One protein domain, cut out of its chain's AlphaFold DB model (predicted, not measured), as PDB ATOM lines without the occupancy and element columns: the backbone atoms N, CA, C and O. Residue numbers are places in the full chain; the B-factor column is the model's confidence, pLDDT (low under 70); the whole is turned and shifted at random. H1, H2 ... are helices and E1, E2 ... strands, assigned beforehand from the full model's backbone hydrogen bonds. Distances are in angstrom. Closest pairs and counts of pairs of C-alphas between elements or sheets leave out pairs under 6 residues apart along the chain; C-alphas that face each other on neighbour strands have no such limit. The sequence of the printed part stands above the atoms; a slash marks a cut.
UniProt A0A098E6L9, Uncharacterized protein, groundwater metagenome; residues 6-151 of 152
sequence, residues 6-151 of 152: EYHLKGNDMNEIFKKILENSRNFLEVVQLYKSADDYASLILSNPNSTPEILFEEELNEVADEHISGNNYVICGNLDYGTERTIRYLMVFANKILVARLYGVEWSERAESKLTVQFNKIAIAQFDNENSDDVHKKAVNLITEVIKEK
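Overview. This is residues 6 to 151 of the 152 residues of an uncharacterized protein of groundwater metagenome (UniProt A0A098E6L9). A twisted sheet of six strands forms the core, with H1 and H5 side by side over one face and H3 over the other; H2 grazes the sheet at E3, and H4 crosses one end of E5. Residues 47 to 52 stick out. The printed part has 146 residues, with named elements in the order E1 H1 E2 H2 H3 E3 E4 E5 E6 H4 H5, and the class is mixed, helices and strands. The sheet order is E1 E6 E5 E4 E3 E2, mixed. The whole is compact, with a radius of gyration of the C-alphas of 15.5 A and spans of 46 by 34 by 24 A.

Along the chain. E1 covers residues 6 to 10, beginning at C-alpha 6 (-10.604, 36.920, 5.654). H1 is residues 13 to 25, 18.1 A long, E2 residues 30 to 33, H2 residues 38 to 45 and H3 residues 58 to 68, 16.0 A. E3 is residues 74 to 82, 25.9 A, E4 residues 86 to 95, 30.2 A, E5 residues 98 to 108, 31.5 A, and E6 residues 113 to 120, 23.4 A. H4 is residues 122 to 128, and H5 residues 136 to 149, 20.1 A, ending at C-alpha 149 (-22.025, 33.294, 8.814).

Arrangement. E3 E4 E5 E6 form a meander, each strand the antiparallel neighbour of the one before, through three hairpins; N 80 and O 88 are 2.8 A apart, N 103 and O 91 2.8 A, N 104 and O 117 2.9 A. Edge strand E1 is antiparallel to E6, with N 7 and O 116 at 2.8 A. Edge strand E2 is parallel to E3, with N 32 and O 75 at 2.8 A; E2, H2 H3, E3 is a strand-helix-strand unit, two parallel neighbours with helices between, its crossover right-handed. Three layers, helices on both faces of the sheet, hold H1 and H5 on one face and H3 on the opposite face. H1 and H5 touch, closest at C-alphas 17 and 147, 6.2 A, at a shallow tilt of 27 degrees, opposite ways. H5 runs along the strands, at 16 degrees to E5 on the local plane. H3 runs slantwise to the strands, at 52 degrees to E3 on the local plane. H4 touches residues 137 to 141 of H5, about perpendicular at 77 degrees, closest at C-alphas 128 and 138, 5.0 A. H2 only grazes the sheet; its closest C-alphas with E3 are 38 and 80, 5.7 A. H2 and H3 are apart. Every O i to N i+4 pair is within hydrogen-bond range in H1, H3, H4 and H5, and 3 of 4 in H2.

Size, cuts and confidence. The C-alphas farthest apart, of Ser 47 and Ser 133, are 48.4 A apart. The printed part has no cut. The link from H2 to H3, 12 residues, is long. Mean pLDDT of the printed part is 70.5; residues 32 to 72, 78 to 85 and 127 to 134 are under 70.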
ATOM      1  N   GLU A   6     -10.298  36.401   6.981       85.56
ATOM      2  CA  GLU A   6     -10.604  36.920   5.654       85.56
ATOM      3  C   GLU A   6     -11.680  36.065   4.996       85.56
ATOM      4  O   GLU A   6     -11.627  34.835   5.042       85.56
ATOM      5  N   TYR A   7     -12.637  36.732   4.365       84.12
ATOM      6  CA  TYR A   7     -13.761  36.131   3.671       84.12
ATOM      7  C   TYR A   7     -13.779  36.638   2.231       84.12
ATOM      8  O   TYR A   7     -13.778  37.846   1.984       84.12
ATOM      9  N   HIS A   8     -13.802  35.705   1.284       85.69
ATOM     10  CA  HIS A   8     -14.041  35.992  -0.126       85.69
ATOM     11  C   HIS A   8     -15.538  35.849  -0.392       85.69
ATOM     12  O   HIS A   8     -16.114  34.791  -0.150       85.69
ATOM     13  N   LEU A   9     -16.161  36.927  -0.852       84.38
ATOM     14  CA  LEU A   9     -17.606  37.083  -0.949       84.38
ATOM     15  C   LEU A   9     -18.028  37.276  -2.406       84.38
ATOM     16  O   LEU A   9     -17.288  37.831  -3.225       84.38
ATOM     17  N   LYS A  10     -19.245  36.834  -2.731       81.81
ATOM     18  CA  LYS A  10     -19.822  37.011  -4.065       81.81
ATOM     19  C   LYS A  10     -20.491  38.377  -4.167       81.81
ATOM     20  O   LYS A  10     -21.250  38.776  -3.289       81.81
ATOM     21  N   GLY A  11     -20.251  39.075  -5.272       78.25
ATOM     22  CA  GLY A  11     -20.885  40.351  -5.584       78.25
ATOM     23  C   GLY A  11     -20.825  41.332  -4.418       78.25
ATOM     24  O   GLY A  11     -19.767  41.574  -3.832       78.25
ATOM     25  N   ASN A  12     -22.003  41.831  -4.051       75.31
ATOM     26  CA  ASN A  12     -22.179  42.910  -3.085       75.31
ATOM     27  C   ASN A  12     -22.468  42.388  -1.665       75.31
ATOM     28  O   ASN A  12     -22.956  43.149  -0.829       75.31
ATOM     29  N   ASP A  13     -22.202  41.109  -1.366       84.50
ATOM     30  CA  ASP A  13     -22.509  40.524  -0.052       84.50
ATOM     31  C   ASP A  13     -21.801  41.253   1.101       84.50
ATOM     32  O   ASP A  13     -22.367  41.366   2.188       84.50
ATOM     33  N   MET A  14     -20.627  41.852   0.858       85.62
ATOM     34  CA  MET A  14     -19.955  42.725   1.829       85.62
ATOM     35  C   MET A  14     -20.838  43.906   2.264       85.62
ATOM     36  O   MET A  14     -20.965  44.179   3.459       85.62
ATOM     37  N   ASN A  15     -21.507  44.568   1.314       80.31
ATOM     38  CA  ASN A  15     -22.384  45.704   1.607       80.31
ATOM     39  C   ASN A  15     -23.579  45.275   2.457       80.31
ATOM     40  O   ASN A  15     -23.988  45.994   3.367       80.31
ATOM     41  N   GLU A  16     -24.131  44.098   2.174       86.50
ATOM     42  CA  GLU A  16     -25.253  43.550   2.930       86.50
ATOM     43  C   GLU A  16     -24.840  43.138   4.350       86.50
ATOM     44  O   GLU A  16     -25.585  43.400   5.295       86.50
ATOM     45  N   ILE A  17     -23.636  42.580   4.533       88.94
ATOM     46  CA  ILE A  17     -23.061  42.320   5.863       88.94
ATOM     47  C   ILE A  17     -22.946  43.630   6.651       88.94
ATOM     48  O   ILE A  17     -23.399  43.708   7.793       88.94
ATOM     49  N   PHE A  18     -22.391  44.683   6.044       87.06
ATOM     50  CA  PHE A  18     -22.187  45.967   6.718       87.06
ATOM     51  C   PHE A  18     -23.509  46.626   7.120       87.06
ATOM     52  O   PHE A  18     -23.645  47.090   8.254       87.06
ATOM     53  N   LYS A  19     -24.504  46.622   6.223       85.88
ATOM     54  CA  LYS A  19     -25.854  47.129   6.518       85.88
ATOM     55  C   LYS A  19     -26.490  46.378   7.681       85.88
ATOM     56  O   LYS A  19     -26.920  47.018   8.635       85.88
ATOM     57  N   LYS A  20     -26.478  45.041   7.649       89.50
ATOM     58  CA  LYS A  20     -27.049  44.210   8.720       89.50
ATOM     59  C   LYS A  20     -26.372  44.449  10.069       89.50
ATOM     60  O   LYS A  20     -27.059  44.545  11.085       89.50
ATOM     61  N   ILE A  21     -25.042  44.576  10.099       88.31
ATOM     62  CA  ILE A  21     -24.312  44.899  11.336       88.31
ATOM     63  C   ILE A  21     -24.771  46.254  11.874       88.31
ATOM     64  O   ILE A  21     -25.096  46.349  13.055       88.31
ATOM     65  N   LEU A  22     -24.844  47.286  11.030       83.19
ATOM     66  CA  LEU A  22     -25.287  48.621  11.437       83.19
ATOM     67  C   LEU A  22     -26.736  48.633  11.932       83.19
ATOM     68  O   LEU A  22     -27.011  49.199  12.987       83.19
ATOM     69  N   GLU A  23     -27.654  48.003  11.202       84.56
ATOM     70  CA  GLU A  23     -29.074  47.918  11.560       84.56
ATOM     71  C   GLU A  23     -29.272  47.240  12.915       84.56
ATOM     72  O   GLU A  23     -29.936  47.790  13.792       84.56
ATOM     73  N   ASN A  24     -28.627  46.092  13.120       85.44
ATOM     74  CA  ASN A  24     -28.756  45.336  14.360       85.44
ATOM     75  C   ASN A  24     -28.036  46.008  15.541       85.44
ATOM     76  O   ASN A  24     -28.473  45.865  16.685       85.44
ATOM     77  N   SER A  25     -26.966  46.765  15.271       82.44
ATOM     78  CA  SER A  25     -26.198  47.497  16.286       82.44
ATOM     79  C   SER A  25     -26.960  48.685  16.866       82.44
ATOM     80  O   SER A  25     -26.795  48.981  18.046       82.44
ATOM     81  N   ARG A  26     -27.835  49.340  16.091       79.75
ATOM     82  CA  ARG A  26     -28.606  50.525  16.534       79.75
ATOM     83  C   ARG A  26     -29.457  50.294  17.782       79.75
ATOM     84  O   ARG A  26     -29.823  51.252  18.452       79.75
ATOM     85  N   ASN A  27     -29.766  49.040  18.103       78.31
ATOM     86  CA  ASN A  27     -30.529  48.687  19.298       78.31
ATOM     87  C   ASN A  27     -29.742  48.898  20.604       78.31
ATOM     88  O   ASN A  27     -30.350  48.947  21.670       78.31
ATOM     89  N   PHE A  28     -28.408  48.967  20.548       80.19
ATOM     90  CA  PHE A  28     -27.562  49.034  21.749       80.19
ATOM     91  C   PHE A  28     -26.240  49.803  21.570       80.19
ATOM     92  O   PHE A  28     -25.506  49.964  22.545       80.19
ATOM     93  N   LEU A  29     -25.938  50.285  20.361       79.81
ATOM     94  CA  LEU A  29     -24.769  51.094  20.020       79.81
ATOM     95  C   LEU A  29     -25.213  52.373  19.304       79.81
ATOM     96  O   LEU A  29     -26.099  52.350  18.448       79.81
ATOM     97  N   GLU A  30     -24.544  53.477  19.610       76.00
ATOM     98  CA  GLU A  30     -24.652  54.714  18.843       76.00
ATOM     99  C   GLU A  30     -23.918  54.563  17.501       76.00
ATOM    100  O   GLU A  30     -22.773  54.126  17.467       76.00
ATOM    101  N   VAL A  31     -24.553  54.892  16.374       71.31
ATOM    102  CA  VAL A  31     -23.897  54.806  15.058       71.31
ATOM    103  C   VAL A  31     -23.355  56.176  14.670       71.31
ATOM    104  O   VAL A  31     -24.124  57.095  14.401       71.31
ATOM    105  N   VAL A  32     -22.031  56.279  14.598       67.06
ATOM    106  CA  VAL A  32     -21.281  57.469  14.198       67.06
ATOM    107  C   VAL A  32     -20.773  57.272  12.774       67.06
ATOM    108  O   VAL A  32     -20.119  56.278  12.458       67.06
ATOM    109  N   GLN A  33     -21.073  58.223  11.899       67.38
ATOM    110  CA  GLN A  33     -20.646  58.186  10.507       67.38
ATOM    111  C   GLN A  33     -19.505  59.172  10.275       67.38
ATOM    112  O   GLN A  33     -19.640  60.353  10.589       67.38
ATOM    113  N   LEU A  34     -18.405  58.699   9.690       61.19
ATOM    114  CA  LEU A  34     -17.256  59.528   9.352       61.19
ATOM    115  C   LEU A  34     -17.105  59.639   7.837       61.19
ATOM    116  O   LEU A  34     -16.852  58.656   7.139       61.19
ATOM    117  N   TYR A  35     -17.208  60.870   7.352       54.28
ATOM    118  CA  TYR A  35     -16.799  61.267   6.010       54.28
ATOM    119  C   TYR A  35     -15.721  62.348   6.143       54.28
ATOM    120  O   TYR A  35     -15.993  63.532   5.962       54.28
ATOM    121  N   LYS A  36     -14.494  61.957   6.512       45.00
ATOM    122  CA  LYS A  36     -13.322  62.783   6.191       45.00
ATOM    123  C   LYS A  36     -13.119  62.648   4.678       45.00
ATOM    124  O   LYS A  36     -13.191  61.534   4.171       45.00
ATOM    125  N   SER A  37     -12.999  63.765   3.969       45.16
ATOM    126  CA  SER A  37     -12.864  63.868   2.506       45.16
ATOM    127  C   SER A  37     -12.110  62.683   1.887       45.16
ATOM    128  O   SER A  37     -10.954  62.426   2.215       45.16
ATOM    129  N   ALA A  38     -12.756  61.976   0.953       45.47
ATOM    130  CA  ALA A  38     -12.128  60.894   0.189       45.47
ATOM    131  C   ALA A  38     -10.829  61.351  -0.513       45.47
ATOM    132  O   ALA A  38      -9.935  60.539  -0.736       45.47
ATOM    133  N   ASP A  39     -10.704  62.653  -0.797       45.38
ATOM    134  CA  ASP A  39      -9.626  63.258  -1.585       45.38
ATOM    135  C   ASP A  39      -8.268  63.350  -0.857       45.38
ATOM    136  O   ASP A  39      -7.225  63.047  -1.449       45.38
ATOM    137  N   ASP A  40      -8.248  63.712   0.432       47.31
ATOM    138  CA  ASP A  40      -6.992  63.830   1.199       47.31
ATOM    139  C   ASP A  40      -6.389  62.443   1.473       47.31
ATOM    140  O   ASP A  40      -5.174  62.241   1.405       47.31
ATOM    141  N   TYR A  41      -7.257  61.453   1.689       48.00
ATOM    142  CA  TYR A  41      -6.868  60.076   1.983       48.00
ATOM    143  C   TYR A  41      -6.513  59.275   0.719       48.00
ATOM    144  O   TYR A  41      -5.558  58.491   0.718       48.00
ATOM    145  N   ALA A  42      -7.214  59.517  -0.399       44.56
ATOM    146  CA  ALA A  42      -6.829  58.987  -1.706       44.56
ATOM    147  C   ALA A  42      -5.405  59.422  -2.076       44.56
ATOM    148  O   ALA A  42      -4.628  58.607  -2.566       44.56
ATOM    149  N   SER A  43      -5.020  60.663  -1.767       47.41
ATOM    150  CA  SER A  43      -3.681  61.191  -2.059       47.41
ATOM    151  C   SER A  43      -2.550  60.444  -1.329       47.41
ATOM    152  O   SER A  43      -1.474  60.262  -1.900       47.41
ATOM    153  N   LEU A  44      -2.791  59.945  -0.109       43.41
ATOM    154  CA  LEU A  44      -1.819  59.161   0.666       43.41
ATOM    155  C   LEU A  44      -1.591  57.763   0.050       43.41
ATOM    156  O   LEU A  44      -0.451  57.314  -0.090       43.41
ATOM    157  N   ILE A  45      -2.668  57.100  -0.390       39.41
ATOM    158  CA  ILE A  45      -2.647  55.748  -0.982       39.41
ATOM    159  C   ILE A  45      -2.175  55.760  -2.446       39.41
ATOM    160  O   ILE A  45      -1.450  54.857  -2.871       39.41
ATOM    161  N   LEU A  46      -2.524  56.793  -3.221       42.91
ATOM    162  CA  LEU A  46      -2.119  56.954  -4.626       42.91
ATOM    163  C   LEU A  46      -0.599  57.100  -4.810       42.91
ATOM    164  O   LEU A  46      -0.104  56.990  -5.932       42.91
ATOM    165  N   SER A  47       0.158  57.293  -3.727       45.22
ATOM    166  CA  SER A  47       1.621  57.264  -3.768       45.22
ATOM    167  C   SER A  47       2.200  55.854  -3.981       45.22
ATOM    168  O   SER A  47       3.367  55.737  -4.362       45.22
ATOM    169  N   ASN A  48       1.411  54.779  -3.797       42.09
ATOM    170  CA  ASN A  48       1.861  53.409  -4.062       42.09
ATOM    171  C   ASN A  48       0.710  52.437  -4.444       42.09
ATOM    172  O   ASN A  48       0.079  51.840  -3.573       42.09
ATOM    173  N   PRO A  49       0.464  52.171  -5.742       39.47
ATOM    174  CA  PRO A  49      -0.643  51.316  -6.202       39.47
ATOM    175  C   PRO A  49      -0.513  49.827  -5.821       39.47
ATOM    176  O   PRO A  49      -1.447  49.059  -6.040       39.47
ATOM    177  N   ASN A  50       0.623  49.414  -5.243       40.00
ATOM    178  CA  ASN A  50       0.882  48.041  -4.802       40.00
ATOM    179  C   ASN A  50       0.808  47.857  -3.280       40.00
ATOM    180  O   ASN A  50       0.961  46.732  -2.804       40.00
ATOM    181  N   SER A  51       0.609  48.922  -2.496       43.19
ATOM    182  CA  SER A  51       0.444  48.763  -1.053       43.19
ATOM    183  C   SER A  51      -0.959  48.263  -0.742       43.19
ATOM    184  O   SER A  51      -1.952  48.940  -1.014       43.19
ATOM    185  N   THR A  52      -1.048  47.080  -0.138       44.12
ATOM    186  CA  THR A  52      -2.260  46.665   0.557       44.12
ATOM    187  C   THR A  52      -2.531  47.713   1.642       44.12
ATOM    188  O   THR A  52      -1.624  47.997   2.426       44.12
ATOM    189  N   PRO A  53      -3.735  48.302   1.721       45.59
ATOM    190  CA  PRO A  53      -4.094  49.314   2.722       45.59
ATOM    191  C   PRO A  53      -4.046  48.821   4.186       45.59
ATOM    192  O   PRO A  53      -4.605  49.443   5.070       45.59
ATOM    193  N   GLU A  54      -3.389  47.707   4.490       43.88
ATOM    194  CA  GLU A  54      -3.491  46.996   5.765       43.88
ATOM    195  C   GLU A  54      -2.909  47.744   6.976       43.88
ATOM    196  O   GLU A  54      -3.184  47.334   8.098       43.88
ATOM    197  N   ILE A  55      -2.116  48.809   6.789       38.94
ATOM    198  CA  ILE A  55      -1.303  49.384   7.884       38.94
ATOM    199  C   ILE A  55      -1.478  50.905   8.070       38.94
ATOM    200  O   ILE A  55      -1.190  51.414   9.146       38.94
ATOM    201  N   LEU A  56      -2.028  51.647   7.101       42.09
ATOM    202  CA  LEU A  56      -2.153  53.118   7.195       42.09
ATOM    203  C   LEU A  56      -3.458  53.615   7.853       42.09
ATOM    204  O   LEU A  56      -3.731  54.809   7.863       42.09
ATOM    205  N   PHE A  57      -4.284  52.715   8.390       53.31
ATOM    206  CA  PHE A  57      -5.628  53.047   8.887       53.31
ATOM    207  C   PHE A  57      -5.711  53.187  10.407       53.31
ATOM    208  O   PHE A  57      -6.663  53.779  10.902       53.31
ATOM    209  N   GLU A  58      -4.775  52.612  11.166       47.16
ATOM    210  CA  GLU A  58      -4.966  52.450  12.612       47.16
ATOM    211  C   GLU A  58      -4.795  53.768  13.384       47.16
ATOM    212  O   GLU A  58      -5.607  54.049  14.257       47.16
ATOM    213  N   GLU A  59      -3.803  54.598  13.050       45.84
ATOM    214  CA  GLU A  59      -3.509  55.831  13.801       45.84
ATOM    215  C   GLU A  59      -4.549  56.936  13.546       45.84
ATOM    216  O   GLU A  59      -5.150  57.438  14.494       45.84
ATOM    217  N   GLU A  60      -4.866  57.240  12.284       49.38
ATOM    218  CA  GLU A  60      -5.801  58.323  11.941       49.38
ATOM    219  C   GLU A  60      -7.258  58.017  12.328       49.38
ATOM    220  O   GLU A  60      -8.012  58.922  12.693       49.38
ATOM    221  N   LEU A  61      -7.681  56.749  12.277       50.62
ATOM    222  CA  LEU A  61      -9.021  56.362  12.727       50.62
ATOM    223  C   LEU A  61      -9.150  56.396  14.253       50.62
ATOM    224  O   LEU A  61     -10.229  56.721  14.750       50.62
ATOM    225  N   ASN A  62      -8.075  56.089  14.989       47.28
ATOM    226  CA  ASN A  62      -8.056  56.226  16.445       47.28
ATOM    227  C   ASN A  62      -8.149  57.704  16.854       47.28
ATOM    228  O   ASN A  62      -8.938  58.026  17.737       47.28
ATOM    229  N   GLU A  63      -7.435  58.608  16.171       49.34
ATOM    230  CA  GLU A  63      -7.520  60.052  16.438       49.34
ATOM    231  C   GLU A  63      -8.940  60.605  16.223       49.34
ATOM    232  O   GLU A  63      -9.451  61.354  17.053       49.34
ATOM    233  N   VAL A  64      -9.635  60.186  15.156       48.69
ATOM    234  CA  VAL A  64     -11.026  60.623  14.912       48.69
ATOM    235  C   VAL A  64     -12.018  59.999  15.900       48.69
ATOM    236  O   VAL A  64     -13.001  60.637  16.281       48.69
ATOM    237  N   ALA A  65     -11.772  58.762  16.337       48.66
ATOM    238  CA  ALA A  65     -12.575  58.114  17.372       48.66
ATOM    239  C   ALA A  65     -12.426  58.811  18.739       48.66
ATOM    240  O   ALA A  65     -13.420  58.985  19.447       48.66
ATOM    241  N   ASP A  66     -11.215  59.253  19.085       50.00
ATOM    242  CA  ASP A  66     -10.925  59.950  20.341       50.00
ATOM    243  C   ASP A  66     -11.558  61.353  20.393       50.00
ATOM    244  O   ASP A  66     -12.024  61.782  21.452       50.00
ATOM    245  N   GLU A  67     -11.647  62.054  19.258       52.44
ATOM    246  CA  GLU A  67     -12.251  63.393  19.185       52.44
ATOM    247  C   GLU A  67     -13.782  63.394  19.304       52.44
ATOM    248  O   GLU A  67     -14.360  64.368  19.788       52.44
ATOM    249  N   HIS A  68     -14.465  62.349  18.829       49.91
ATOM    250  CA  HIS A  68     -15.925  62.381  18.671       49.91
ATOM    251  C   HIS A  68     -16.703  61.683  19.787       49.91
ATOM    252  O   HIS A  68     -17.926  61.813  19.827       49.91
ATOM    253  N   ILE A  69     -16.046  60.922  20.674       55.59
ATOM    254  CA  ILE A  69     -16.777  59.875  21.396       55.59
ATOM    255  C   ILE A  69     -16.543  59.914  22.898       55.59
ATOM    256  O   ILE A  69     -15.875  59.089  23.528       55.59
ATOM    257  N   SER A  70     -17.195  60.903  23.503       51.88
ATOM    258  CA  SER A  70     -17.338  61.007  24.945       51.88
ATOM    259  C   SER A  70     -18.251  59.894  25.482       51.88
ATOM    260  O   SER A  70     -19.466  60.040  25.556       51.88
ATOM    261  N   GLY A  71     -17.667  58.780  25.925       57.88
ATOM    262  CA  GLY A  71     -18.267  57.958  26.988       57.88
ATOM    263  C   GLY A  71     -19.177  56.783  26.613       57.88
ATOM    264  O   GLY A  71     -19.428  55.976  27.504       57.88
ATOM    265  N   ASN A  72     -19.626  56.635  25.362       67.31
ATOM    266  CA  ASN A  72     -20.674  55.663  24.999       67.31
ATOM    267  C   ASN A  72     -20.159  54.369  24.329       67.31
ATOM    268  O   ASN A  72     -18.976  54.235  24.022       67.31
ATOM    269  N   ASN A  73     -21.065  53.401  24.124       78.62
ATOM    270  CA  ASN A  73     -20.888  52.285  23.185       78.62
ATOM    271  C   ASN A  73     -21.286  52.752  21.781       78.62
ATOM    272  O   ASN A  73     -22.361  53.336  21.625       78.62
ATOM    273  N   TYR A  74     -20.476  52.474  20.763       75.50
ATOM    274  CA  TYR A  74     -20.700  53.038  19.437       75.50
ATOM    275  C   TYR A  74     -20.126  52.193  18.301       75.50
ATOM    276  O   TYR A  74     -19.241  51.361  18.485       75.50
ATOM    277  N   VAL A  75     -20.621  52.439  17.095       77.56
ATOM    278  CA  VAL A  75     -20.062  51.939  15.842       77.56
ATOM    279  C   VAL A  75     -19.654  53.130  15.003       77.56
ATOM    280  O   VAL A  75     -20.489  53.973  14.695       77.56
ATOM    281  N   ILE A  76     -18.395  53.167  14.593       73.94
ATOM    282  CA  ILE A  76     -17.919  54.085  13.567       73.94
ATOM    283  C   ILE A  76     -18.043  53.391  12.216       73.94
ATOM    284  O   ILE A  76     -17.533  52.281  12.041       73.94
ATOM    285  N   CYS A  77     -18.681  54.046  11.250       71.69
ATOM    286  CA  CYS A  77     -18.738  53.580   9.872       71.69
ATOM    287  C   CYS A  77     -18.329  54.662   8.877       71.69
ATOM    288  O   CYS A  77     -18.576  55.851   9.083       71.69
ATOM    289  N   GLY A  78     -17.742  54.232   7.765       68.88
ATOM    290  CA  GLY A  78     -17.408  55.126   6.669       68.88
ATOM    291  C   GLY A  78     -17.160  54.378   5.369       68.88
ATOM    292  O   GLY A  78     -16.925  53.166   5.347       68.88
ATOM    293  N   ASN A  79     -17.241  55.137   4.281       68.19
ATOM    294  CA  ASN A  79     -16.955  54.674   2.932       68.19
ATOM    295  C   ASN A  79     -15.840  55.543   2.354       68.19
ATOM    296  O   ASN A  79     -15.843  56.759   2.538       68.19
ATOM    297  N   LEU A  80     -14.921  54.901   1.650       63.06
ATOM    298  CA  LEU A  80     -13.868  55.528   0.874       63.06
ATOM    299  C   LEU A  80     -14.020  55.026  -0.561       63.06
ATOM    300  O   LEU A  80     -13.791  53.846  -0.849       63.06
ATOM    301  N   ASP A  81     -14.447  55.916  -1.447       59.84
ATOM    302  CA  ASP A  81     -14.535  55.614  -2.870       59.84
ATOM    303  C   ASP A  81     -13.132  55.716  -3.479       59.84
ATOM    304  O   ASP A  81     -12.466  56.746  -3.373       59.84
ATOM    305  N   TYR A  82     -12.652  54.626  -4.079       57.81
ATOM    306  CA  TYR A  82     -11.340  54.558  -4.714       57.81
ATOM    307  C   TYR A  82     -11.516  54.502  -6.234       57.81
ATOM    308  O   TYR A  82     -11.606  53.431  -6.843       57.81
ATOM    309  N   GLY A  83     -11.581  55.682  -6.854       61.84
ATOM    310  CA  GLY A  83     -11.872  55.802  -8.283       61.84
ATOM    311  C   GLY A  83     -13.231  55.191  -8.652       61.84
ATOM    312  O   GLY A  83     -14.156  55.180  -7.845       61.84
ATOM    313  N   THR A  84     -13.361  54.687  -9.881       62.69
ATOM    314  CA  THR A  84     -14.610  54.080 -10.390       62.69
ATOM    315  C   THR A  84     -14.687  52.563 -10.219       62.69
ATOM    316  O   THR A  84     -15.744  51.983 -10.442       62.69
ATOM    317  N   GLU A  85     -13.577  51.909  -9.870       69.25
ATOM    318  CA  GLU A  85     -13.445  50.446  -9.939       69.25
ATOM    319  C   GLU A  85     -13.512  49.759  -8.572       69.25
ATOM    320  O   GLU A  85     -13.718  48.541  -8.505       69.25
ATOM    321  N   ARG A  86     -13.306  50.508  -7.480       71.88
ATOM    322  CA  ARG A  86     -13.179  49.936  -6.141       71.88
ATOM    323  C   ARG A  86     -13.818  50.816  -5.075       71.88
ATOM    324  O   ARG A  86     -13.529  52.002  -4.968       71.88
ATOM    325  N   THR A  87     -14.589  50.188  -4.198       75.00
ATOM    326  CA  THR A  87     -15.122  50.831  -2.994       75.00
ATOM    327  C   THR A  87     -14.536  50.152  -1.769       75.00
ATOM    328  O   THR A  87     -14.534  48.923  -1.657       75.00
ATOM    329  N   ILE A  88     -14.013  50.956  -0.847       75.69
ATOM    330  CA  ILE A  88     -13.524  50.506   0.451       75.69
ATOM    331  C   ILE A  88     -14.522  50.952   1.513       75.69
ATOM    332  O   ILE A  88     -14.929  52.111   1.560       75.69
ATOM    333  N   ARG A  89     -14.909  50.041   2.400       78.06
ATOM    334  CA  ARG A  89     -15.778  50.344   3.538       78.06
ATOM    335  C   ARG A  89     -15.130  49.876   4.821       78.06
ATOM    336  O   ARG A  89     -14.459  48.845   4.835       78.06
ATOM    337  N   TYR A  90     -15.382  50.590   5.909       80.25
ATOM    338  CA  TYR A  90     -14.929  50.168   7.228       80.25
ATOM    339  C   TYR A  90     -16.031  50.268   8.282       80.25
ATOM    340  O   TYR A  90     -16.912  51.130   8.222       80.25
ATOM    341  N   LEU A  91     -15.957  49.361   9.255       82.81
ATOM    342  CA  LEU A  91     -16.718  49.399  10.497       82.81
ATOM    343  C   LEU A  91     -15.763  49.186  11.665       82.81
ATOM    344  O   LEU A  91     -15.025  48.200  11.698       82.81
ATOM    345  N   MET A  92     -15.808  50.078  12.645       84.31
ATOM    346  CA  MET A  92     -15.152  49.883  13.932       84.31
ATOM    347  C   MET A  92     -16.208  49.866  15.018       84.31
ATOM    348  O   MET A  92     -17.022  50.779  15.120       84.31
ATOM    349  N   VAL A  93     -16.205  48.817  15.824       84.50
ATOM    350  CA  VAL A  93     -17.223  48.598  16.849       84.50
ATOM    351  C   VAL A  93     -16.576  48.758  18.207       84.50
ATOM    352  O   VAL A  93     -15.623  48.046  18.514       84.50
ATOM    353  N   PHE A  94     -17.098  49.669  19.017       81.12
ATOM    354  CA  PHE A  94     -16.622  49.968  20.357       81.12
ATOM    355  C   PHE A  94     -17.719  49.698  21.381       81.12
ATOM    356  O   PHE A  94     -18.864  50.129  21.238       81.12
ATOM    357  N   ALA A  95     -17.346  49.020  22.457       80.94
ATOM    358  CA  ALA A  95     -18.184  48.842  23.629       80.94
ATOM    359  C   ALA A  95     -17.402  49.342  24.844       80.94
ATOM    360  O   ALA A  95     -16.251  48.976  25.031       80.94
ATOM    361  N   ASN A  96     -17.985  50.231  25.643       76.94
ATOM    362  CA  ASN A  96     -17.396  50.807  26.847       76.94
ATOM    363  C   ASN A  96     -15.978  51.356  26.603       76.94
ATOM    364  O   ASN A  96     -15.076  51.144  27.411       76.94
ATOM    365  N   LYS A  97     -15.781  52.053  25.471       73.44
ATOM    366  CA  LYS A  97     -14.485  52.575  24.983       73.44
ATOM    367  C   LYS A  97     -13.433  51.519  24.624       73.44
ATOM    368  O   LYS A  97     -12.297  51.865  24.319       73.44
ATOM    369  N   ILE A  98     -13.787  50.242  24.629       77.38
ATOM    370  CA  ILE A  98     -12.933  49.157  24.161       77.38
ATOM    371  C   ILE A  98     -13.314  48.871  22.716       77.38
ATOM    372  O   ILE A  98     -14.458  48.536  22.411       77.38
ATOM    373  N   LEU A  99     -12.339  48.978  21.816       79.50
ATOM    374  CA  LEU A  99     -12.499  48.498  20.453       79.50
ATOM    375  C   LEU A  99     -12.738  46.984  20.483       79.50
ATOM    376  O   LEU A  99     -11.853  46.226  20.875       79.50
ATOM    377  N   VAL A 100     -13.913  46.559  20.036       86.06
ATOM    378  CA  VAL A 100     -14.352  45.163  19.955       86.06
ATOM    379  C   VAL A 100     -13.915  44.533  18.641       86.06
ATOM    380  O   VAL A 100     -13.365  43.430  18.635       86.06
ATOM    381  N   ALA A 101     -14.163  45.223  17.529       86.81
ATOM    382  CA  ALA A 101     -13.932  44.686  16.197       86.81
ATOM    383  C   ALA A 101     -13.569  45.772  15.186       86.81
ATOM    384  O   ALA A 101     -14.090  46.887  15.243       86.81
ATOM    385  N   ARG A 102     -12.729  45.395  14.220       85.94
ATOM    386  CA  ARG A 102     -12.472  46.128  12.981       85.94
ATOM    387  C   ARG A 102     -12.919  45.264  11.814       85.94
ATOM    388  O   ARG A 102     -12.536  44.099  11.729       85.94
ATOM    389  N   LEU A 103     -13.727  45.832  10.932       87.50
ATOM    390  CA  LEU A 103     -14.125  45.208   9.684       87.50
ATOM    391  C   LEU A 103     -13.733  46.119   8.538       87.50
ATOM    392  O   LEU A 103     -13.966  47.326   8.580       87.50
ATOM    393  N   TYR A 104     -13.182  45.507   7.504       83.44
ATOM    394  CA  TYR A 104     -12.728  46.173   6.304       83.44
ATOM    395  C   TYR A 104     -13.256  45.416   5.090       83.44
ATOM    396  O   TYR A 104     -12.974  44.232   4.907       83.44
ATOM    397  N   GLY A 105     -14.061  46.101   4.291       81.06
ATOM    398  CA  GLY A 105     -14.676  45.577   3.088       81.06
ATOM    399  C   GLY A 105     -14.064  46.205   1.847       81.06
ATOM    400  O   GLY A 105     -13.915  47.423   1.775       81.06
ATOM    401  N   VAL A 106     -13.750  45.380   0.856       82.19
ATOM    402  CA  VAL A 106     -13.372  45.817  -0.487       82.19
ATOM    403  C   VAL A 106     -14.359  45.247  -1.476       82.19
ATOM    404  O   VAL A 106     -14.572  44.040  -1.501       82.19
ATOM    405  N   GLU A 107     -14.918  46.106  -2.306       80.81
ATOM    406  CA  GLU A 107     -15.770  45.732  -3.426       80.81
ATOM    407  C   GLU A 107     -15.094  46.164  -4.722       80.81
ATOM    408  O   GLU A 107     -14.598  47.290  -4.813       80.81
ATOM    409  N   TRP A 108     -15.064  45.269  -5.710       80.75
ATOM    410  CA  TRP A 108     -14.585  45.569  -7.056       80.75
ATOM    411  C   TRP A 108     -15.767  45.585  -8.018       80.75
ATOM    412  O   TRP A 108     -16.345  44.536  -8.316       80.75
ATOM    413  N   SER A 109     -16.101  46.767  -8.532       75.50
ATOM    414  CA  SER A 109     -17.290  46.991  -9.361       75.50
ATOM    415  C   SER A 109     -17.287  46.154 -10.644       75.50
ATOM    416  O   SER A 109     -18.340  45.727 -11.108       75.50
ATOM    417  N   GLU A 110     -16.105  45.859 -11.192       79.12
ATOM    418  CA  GLU A 110     -15.958  45.101 -12.442       79.12
ATOM    419  C   GLU A 110     -15.896  43.579 -12.257       79.12
ATOM    420  O   GLU A 110     -16.052  42.834 -13.223       79.12
ATOM    421  N   ARG A 111     -15.640  43.097 -11.035       76.38
ATOM    422  CA  ARG A 111     -15.370  41.670 -10.782       76.38
ATOM    423  C   ARG A 111     -16.545  40.926 -10.160       76.38
ATOM    424  O   ARG A 111     -16.474  39.711 -10.053       76.38
ATOM    425  N   ALA A 112     -17.613  41.632  -9.774       79.00
ATOM    426  CA  ALA A 112     -18.730  41.065  -9.014       79.00
ATOM    427  C   ALA A 112     -18.235  40.207  -7.832       79.00
ATOM    428  O   ALA A 112     -18.749  39.122  -7.559       79.00
ATOM    429  N   GLU A 113     -17.217  40.707  -7.138       81.50
ATOM    430  CA  GLU A 113     -16.545  40.052  -6.023       81.50
ATOM    431  C   GLU A 113     -16.249  41.091  -4.946       81.50
ATOM    432  O   GLU A 113     -15.953  42.257  -5.234       81.50
ATOM    433  N   SER A 114     -16.292  40.646  -3.694       83.62
ATOM    434  CA  SER A 114     -15.853  41.447  -2.562       83.62
ATOM    435  C   SER A 114     -14.989  40.635  -1.603       83.62
ATOM    436  O   SER A 114     -15.042  39.407  -1.548       83.62
ATOM    437  N   LYS A 115     -14.143  41.333  -0.851       86.00
ATOM    438  CA  LYS A 115     -13.332  40.771   0.227       86.00
ATOM    439  C   LYS A 115     -13.732  41.450   1.523       86.00
ATOM    440  O   LYS A 115     -13.836  42.673   1.572       86.00
ATOM    441  N   LEU A 116     -13.917  40.661   2.568       87.75
ATOM    442  CA  LEU A 116     -14.150  41.146   3.917       87.75
ATOM    443  C   LEU A 116     -13.034  40.641   4.829       87.75
ATOM    444  O   LEU A 116     -12.847  39.437   4.976       87.75
ATOM    445  N   THR A 117     -12.327  41.558   5.473       86.38
ATOM    446  CA  THR A 117     -11.371  41.258   6.537       86.38
ATOM    447  C   THR A 117     -11.976  41.672   7.871       86.38
ATOM    448  O   THR A 117     -12.469  42.789   8.017       86.38
ATOM    449  N   VAL A 118     -11.937  40.772   8.851       87.19
ATOM    450  CA  VAL A 118     -12.467  40.990  10.200       87.19
ATOM    451  C   VAL A 118     -11.393  40.704  11.231       87.19
ATOM    452  O   VAL A 118     -10.691  39.691  11.180       87.19
ATOM    453  N   GLN A 119     -11.280  41.604  12.198       87.38
ATOM    454  CA  GLN A 119     -10.345  41.507  13.300       87.38
ATOM    455  C   GLN A 119     -11.069  41.804  14.609       87.38
ATOM    456  O   GLN A 119     -11.481  42.934  14.859       87.38
ATOM    457  N   PHE A 120     -11.172  40.798  15.470       86.12
ATOM    458  CA  PHE A 120     -11.658  40.978  16.835       86.12
ATOM    459  C   PHE A 120     -10.501  41.305  17.782       86.12
ATOM    460  O   PHE A 120      -9.421  40.709  17.709       86.12
ATOM    461  N   ASN A 121     -10.727  42.241  18.701       82.00
ATOM    462  CA  ASN A 121      -9.745  42.587  19.718       82.00
ATOM    463  C   ASN A 121      -9.687  41.496  20.793       82.00
ATOM    464  O   ASN A 121     -10.692  41.163  21.421       82.00
ATOM    465  N   LYS A 122      -8.489  40.964  21.051       74.62
ATOM    466  CA  LYS A 122      -8.279  39.884  22.022       74.62
ATOM    467  C   LYS A 122      -8.735  40.258  23.439       74.62
ATOM    468  O   LYS A 122      -9.199  39.379  24.158       74.62
ATOM    469  N   ILE A 123      -8.614  41.529  23.832       74.12
ATOM    470  CA  ILE A 123      -9.061  42.004  25.152       74.12
ATOM    471  C   ILE A 123     -10.586  41.888  25.264       74.12
ATOM    472  O   ILE A 123     -11.077  41.343  26.248       74.12
ATOM    473  N   ALA A 124     -11.319  42.306  24.227       71.69
ATOM    474  CA  ALA A 124     -12.776  42.188  24.180       71.69
ATOM    475  C   ALA A 124     -13.239  40.717  24.148       71.69
ATOM    476  O   ALA A 124     -14.194  40.356  24.827       71.69
ATOM    477  N   ILE A 125     -12.533  39.841  23.420       72.94
ATOM    478  CA  ILE A 125     -12.846  38.398  23.385       72.94
ATOM    479  C   ILE A 125     -12.622  37.743  24.757       72.94
ATOM    480  O   ILE A 125     -13.439  36.950  25.204       72.94
ATOM    481  N   ALA A 126     -11.540  38.085  25.458       72.62
ATOM    482  CA  ALA A 126     -11.296  37.543  26.796       72.62
ATOM    483  C   ALA A 126     -12.350  38.010  27.819       72.62
ATOM    484  O   ALA A 126     -12.626  37.306  28.785       72.62
ATOM    485  N   GLN A 127     -12.942  39.190  27.613       68.25
ATOM    486  CA  GLN A 127     -14.067  39.671  28.418       68.25
ATOM    487  C   GLN A 127     -15.371  38.922  28.098       68.25
ATOM    488  O   GLN A 127     -16.117  38.630  29.028       68.25
ATOM    489  N   PHE A 128     -15.592  38.516  26.836       67.31
ATOM    490  CA  PHE A 128     -16.738  37.695  26.403       67.31
ATOM    491  C   PHE A 128     -16.840  36.336  27.121       67.31
ATOM    492  O   PHE A 128     -17.952  35.850  27.359       67.31
ATOM    493  N   ASP A 129     -15.699  35.726  27.453       64.62
ATOM    494  CA  ASP A 129     -15.636  34.425  28.137       64.62
ATOM    495  C   ASP A 129     -16.022  34.512  29.628       64.62
ATOM    496  O   ASP A 129     -16.234  33.483  30.269       64.62
ATOM    497  N   ASN A 130     -16.162  35.722  30.189       61.72
ATOM    498  CA  ASN A 130     -16.655  35.915  31.551       61.72
ATOM    499  C   ASN A 130     -18.191  36.015  31.567       61.72
ATOM    500  O   ASN A 130     -18.799  36.807  30.848       61.72
ATOM    501  N   GLU A 131     -18.836  35.204  32.407       54.12
ATOM    502  CA  GLU A 131     -20.295  35.135  32.539       54.12
ATOM    503  C   GLU A 131     -20.868  36.423  33.150       54.12
ATOM    504  O   GLU A 131     -20.942  36.580  34.366       54.12
ATOM    505  N   ASN A 132     -21.303  37.356  32.303       54.56
ATOM    506  CA  ASN A 132     -22.123  38.486  32.729       54.56
ATOM    507  C   ASN A 132     -23.322  38.640  31.787       54.56
ATOM    508  O   ASN A 132     -23.170  38.610  30.564       54.56
ATOM    509  N   SER A 133     -24.530  38.780  32.341       46.12
ATOM    510  CA  SER A 133     -25.776  38.716  31.559       46.12
ATOM    511  C   SER A 133     -26.055  39.964  30.711       46.12
ATOM    512  O   SER A 133     -27.017  39.964  29.949       46.12
ATOM    513  N   ASP A 134     -25.220  41.004  30.809       61.88
ATOM    514  CA  ASP A 134     -25.380  42.271  30.082       61.88
ATOM    515  C   ASP A 134     -24.081  42.802  29.449       61.88
ATOM    516  O   ASP A 134     -23.897  44.006  29.265       61.88
ATOM    517  N   ASP A 135     -23.163  41.909  29.069       80.19
ATOM    518  CA  ASP A 135     -21.925  42.336  28.417       80.19
ATOM    519  C   ASP A 135     -22.155  42.745  26.946       80.19
ATOM    520  O   ASP A 135     -22.356  41.919  26.050       80.19
ATOM    521  N   VAL A 136     -22.133  44.056  26.691       81.25
ATOM    522  CA  VAL A 136     -22.274  44.663  25.356       81.25
ATOM    523  C   VAL A 136     -21.182  44.178  24.392       81.25
ATOM    524  O   VAL A 136     -21.464  44.020  23.202       81.25
ATOM    525  N   HIS A 137     -19.979  43.843  24.880       84.94
ATOM    526  CA  HIS A 137     -18.911  43.272  24.047       84.94
ATOM    527  C   HIS A 137     -19.352  41.935  23.451       84.94
ATOM    528  O   HIS A 137     -19.212  41.706  22.248       84.94
ATOM    529  N   LYS A 138     -19.967  41.075  24.271       85.00
ATOM    530  CA  LYS A 138     -20.482  39.777  23.842       85.00
ATOM    531  C   LYS A 138     -21.611  39.887  22.830       85.00
ATOM    532  O   LYS A 138     -21.605  39.163  21.834       85.00
ATOM    533  N   LYS A 139     -22.541  40.823  23.042       87.31
ATOM    534  CA  LYS A 139     -23.608  41.122  22.072       87.31
ATOM    535  C   LYS A 139     -23.015  41.579  20.732       87.31
ATOM    536  O   LYS A 139     -23.425  41.067  19.695       87.31
ATOM    537  N   ALA A 140     -22.011  42.459  20.752       88.00
ATOM    538  CA  ALA A 140     -21.345  42.957  19.550       88.00
ATOM    539  C   ALA A 140     -20.581  41.859  18.781       88.00
ATOM    540  O   ALA A 140     -20.785  41.708  17.578       88.00
ATOM    541  N   VAL A 141     -19.746  41.058  19.455       89.19
ATOM    542  CA  VAL A 141     -18.984  39.969  18.809       89.19
ATOM    543  C   VAL A 141     -19.916  38.922  18.199       89.19
ATOM    544  O   VAL A 141     -19.729  38.543  17.039       89.19
ATOM    545  N   ASN A 142     -20.929  38.479  18.950       88.50
ATOM    546  CA  ASN A 142     -21.898  37.496  18.466       88.50
ATOM    547  C   ASN A 142     -22.670  38.025  17.262       88.50
ATOM    548  O   ASN A 142     -22.776  37.325  16.261       88.50
ATOM    549  N   LEU A 143     -23.155  39.267  17.333       91.06
ATOM    550  CA  LEU A 143     -23.865  39.896  16.227       91.06
ATOM    551  C   LEU A 143     -23.026  39.875  14.943       91.06
ATOM    552  O   LEU A 143     -23.499  39.422  13.905       91.06
ATOM    553  N   ILE A 144     -21.783  40.353  15.018       91.25
ATOM    554  CA  ILE A 144     -20.884  40.413  13.859       91.25
ATOM    555  C   ILE A 144     -20.637  39.007  13.308       91.25
ATOM    556  O   ILE A 144     -20.738  38.785  12.104       91.25
ATOM    557  N   THR A 145     -20.351  38.052  14.194       90.38
ATOM    558  CA  THR A 145     -20.058  36.665  13.821       90.38
ATOM    559  C   THR A 145     -21.237  36.001  13.111       90.38
ATOM    560  O   THR A 145     -21.043  35.364  12.078       90.38
ATOM    561  N   GLU A 146     -22.455  36.153  13.633       91.81
ATOM    562  CA  GLU A 146     -23.650  35.541  13.042       91.81
ATOM    563  C   GLU A 146     -24.023  36.187  11.703       91.81
ATOM    564  O   GLU A 146     -24.294  35.470  10.743       91.81
ATOM    565  N   VAL A 147     -23.933  37.518  11.579       91.75
ATOM    566  CA  VAL A 147     -24.203  38.199  10.299       91.75
ATOM    567  C   VAL A 147     -23.239  37.742   9.198       91.75
ATOM    568  O   VAL A 147     -23.660  37.578   8.054       91.75
ATOM    569  N   ILE A 148     -21.961  37.523   9.524       89.44
ATOM    570  CA  ILE A 148     -20.982  37.013   8.554       89.44
ATOM    571  C   ILE A 148     -21.345  35.584   8.138       89.44
ATOM    572  O   ILE A 148     -21.437  35.321   6.942       89.44
ATOM    573  N   LYS A 149     -21.632  34.689   9.096       88.31
ATOM    574  CA  LYS A 149     -22.025  33.294   8.814       88.31
ATOM    575  C   LYS A 149     -23.282  33.175   7.953       88.31
ATOM    576  O   LYS A 149     -23.376  32.260   7.151       88.31
ATOM    577  N   GLU A 150     -24.253  34.077   8.097       86.25
ATOM    578  CA  GLU A 150     -25.448  34.090   7.236       86.25
ATOM    579  C   GLU A 150     -25.126  34.349   5.752       86.25
ATOM    580  O   GLU A 150     -25.975  34.124   4.887       86.25
ATOM    581  N   LYS A 151     -23.939  34.888   5.460       78.06
ATOM    582  CA  LYS A 151     -23.542  35.411   4.148       78.06
ATOM    583  C   LYS A 151     -22.308  34.731   3.546       78.06
ATOM    584  O   LYS A 151     -21.999  35.005   2.388       78.06
TER     585      LYS A 151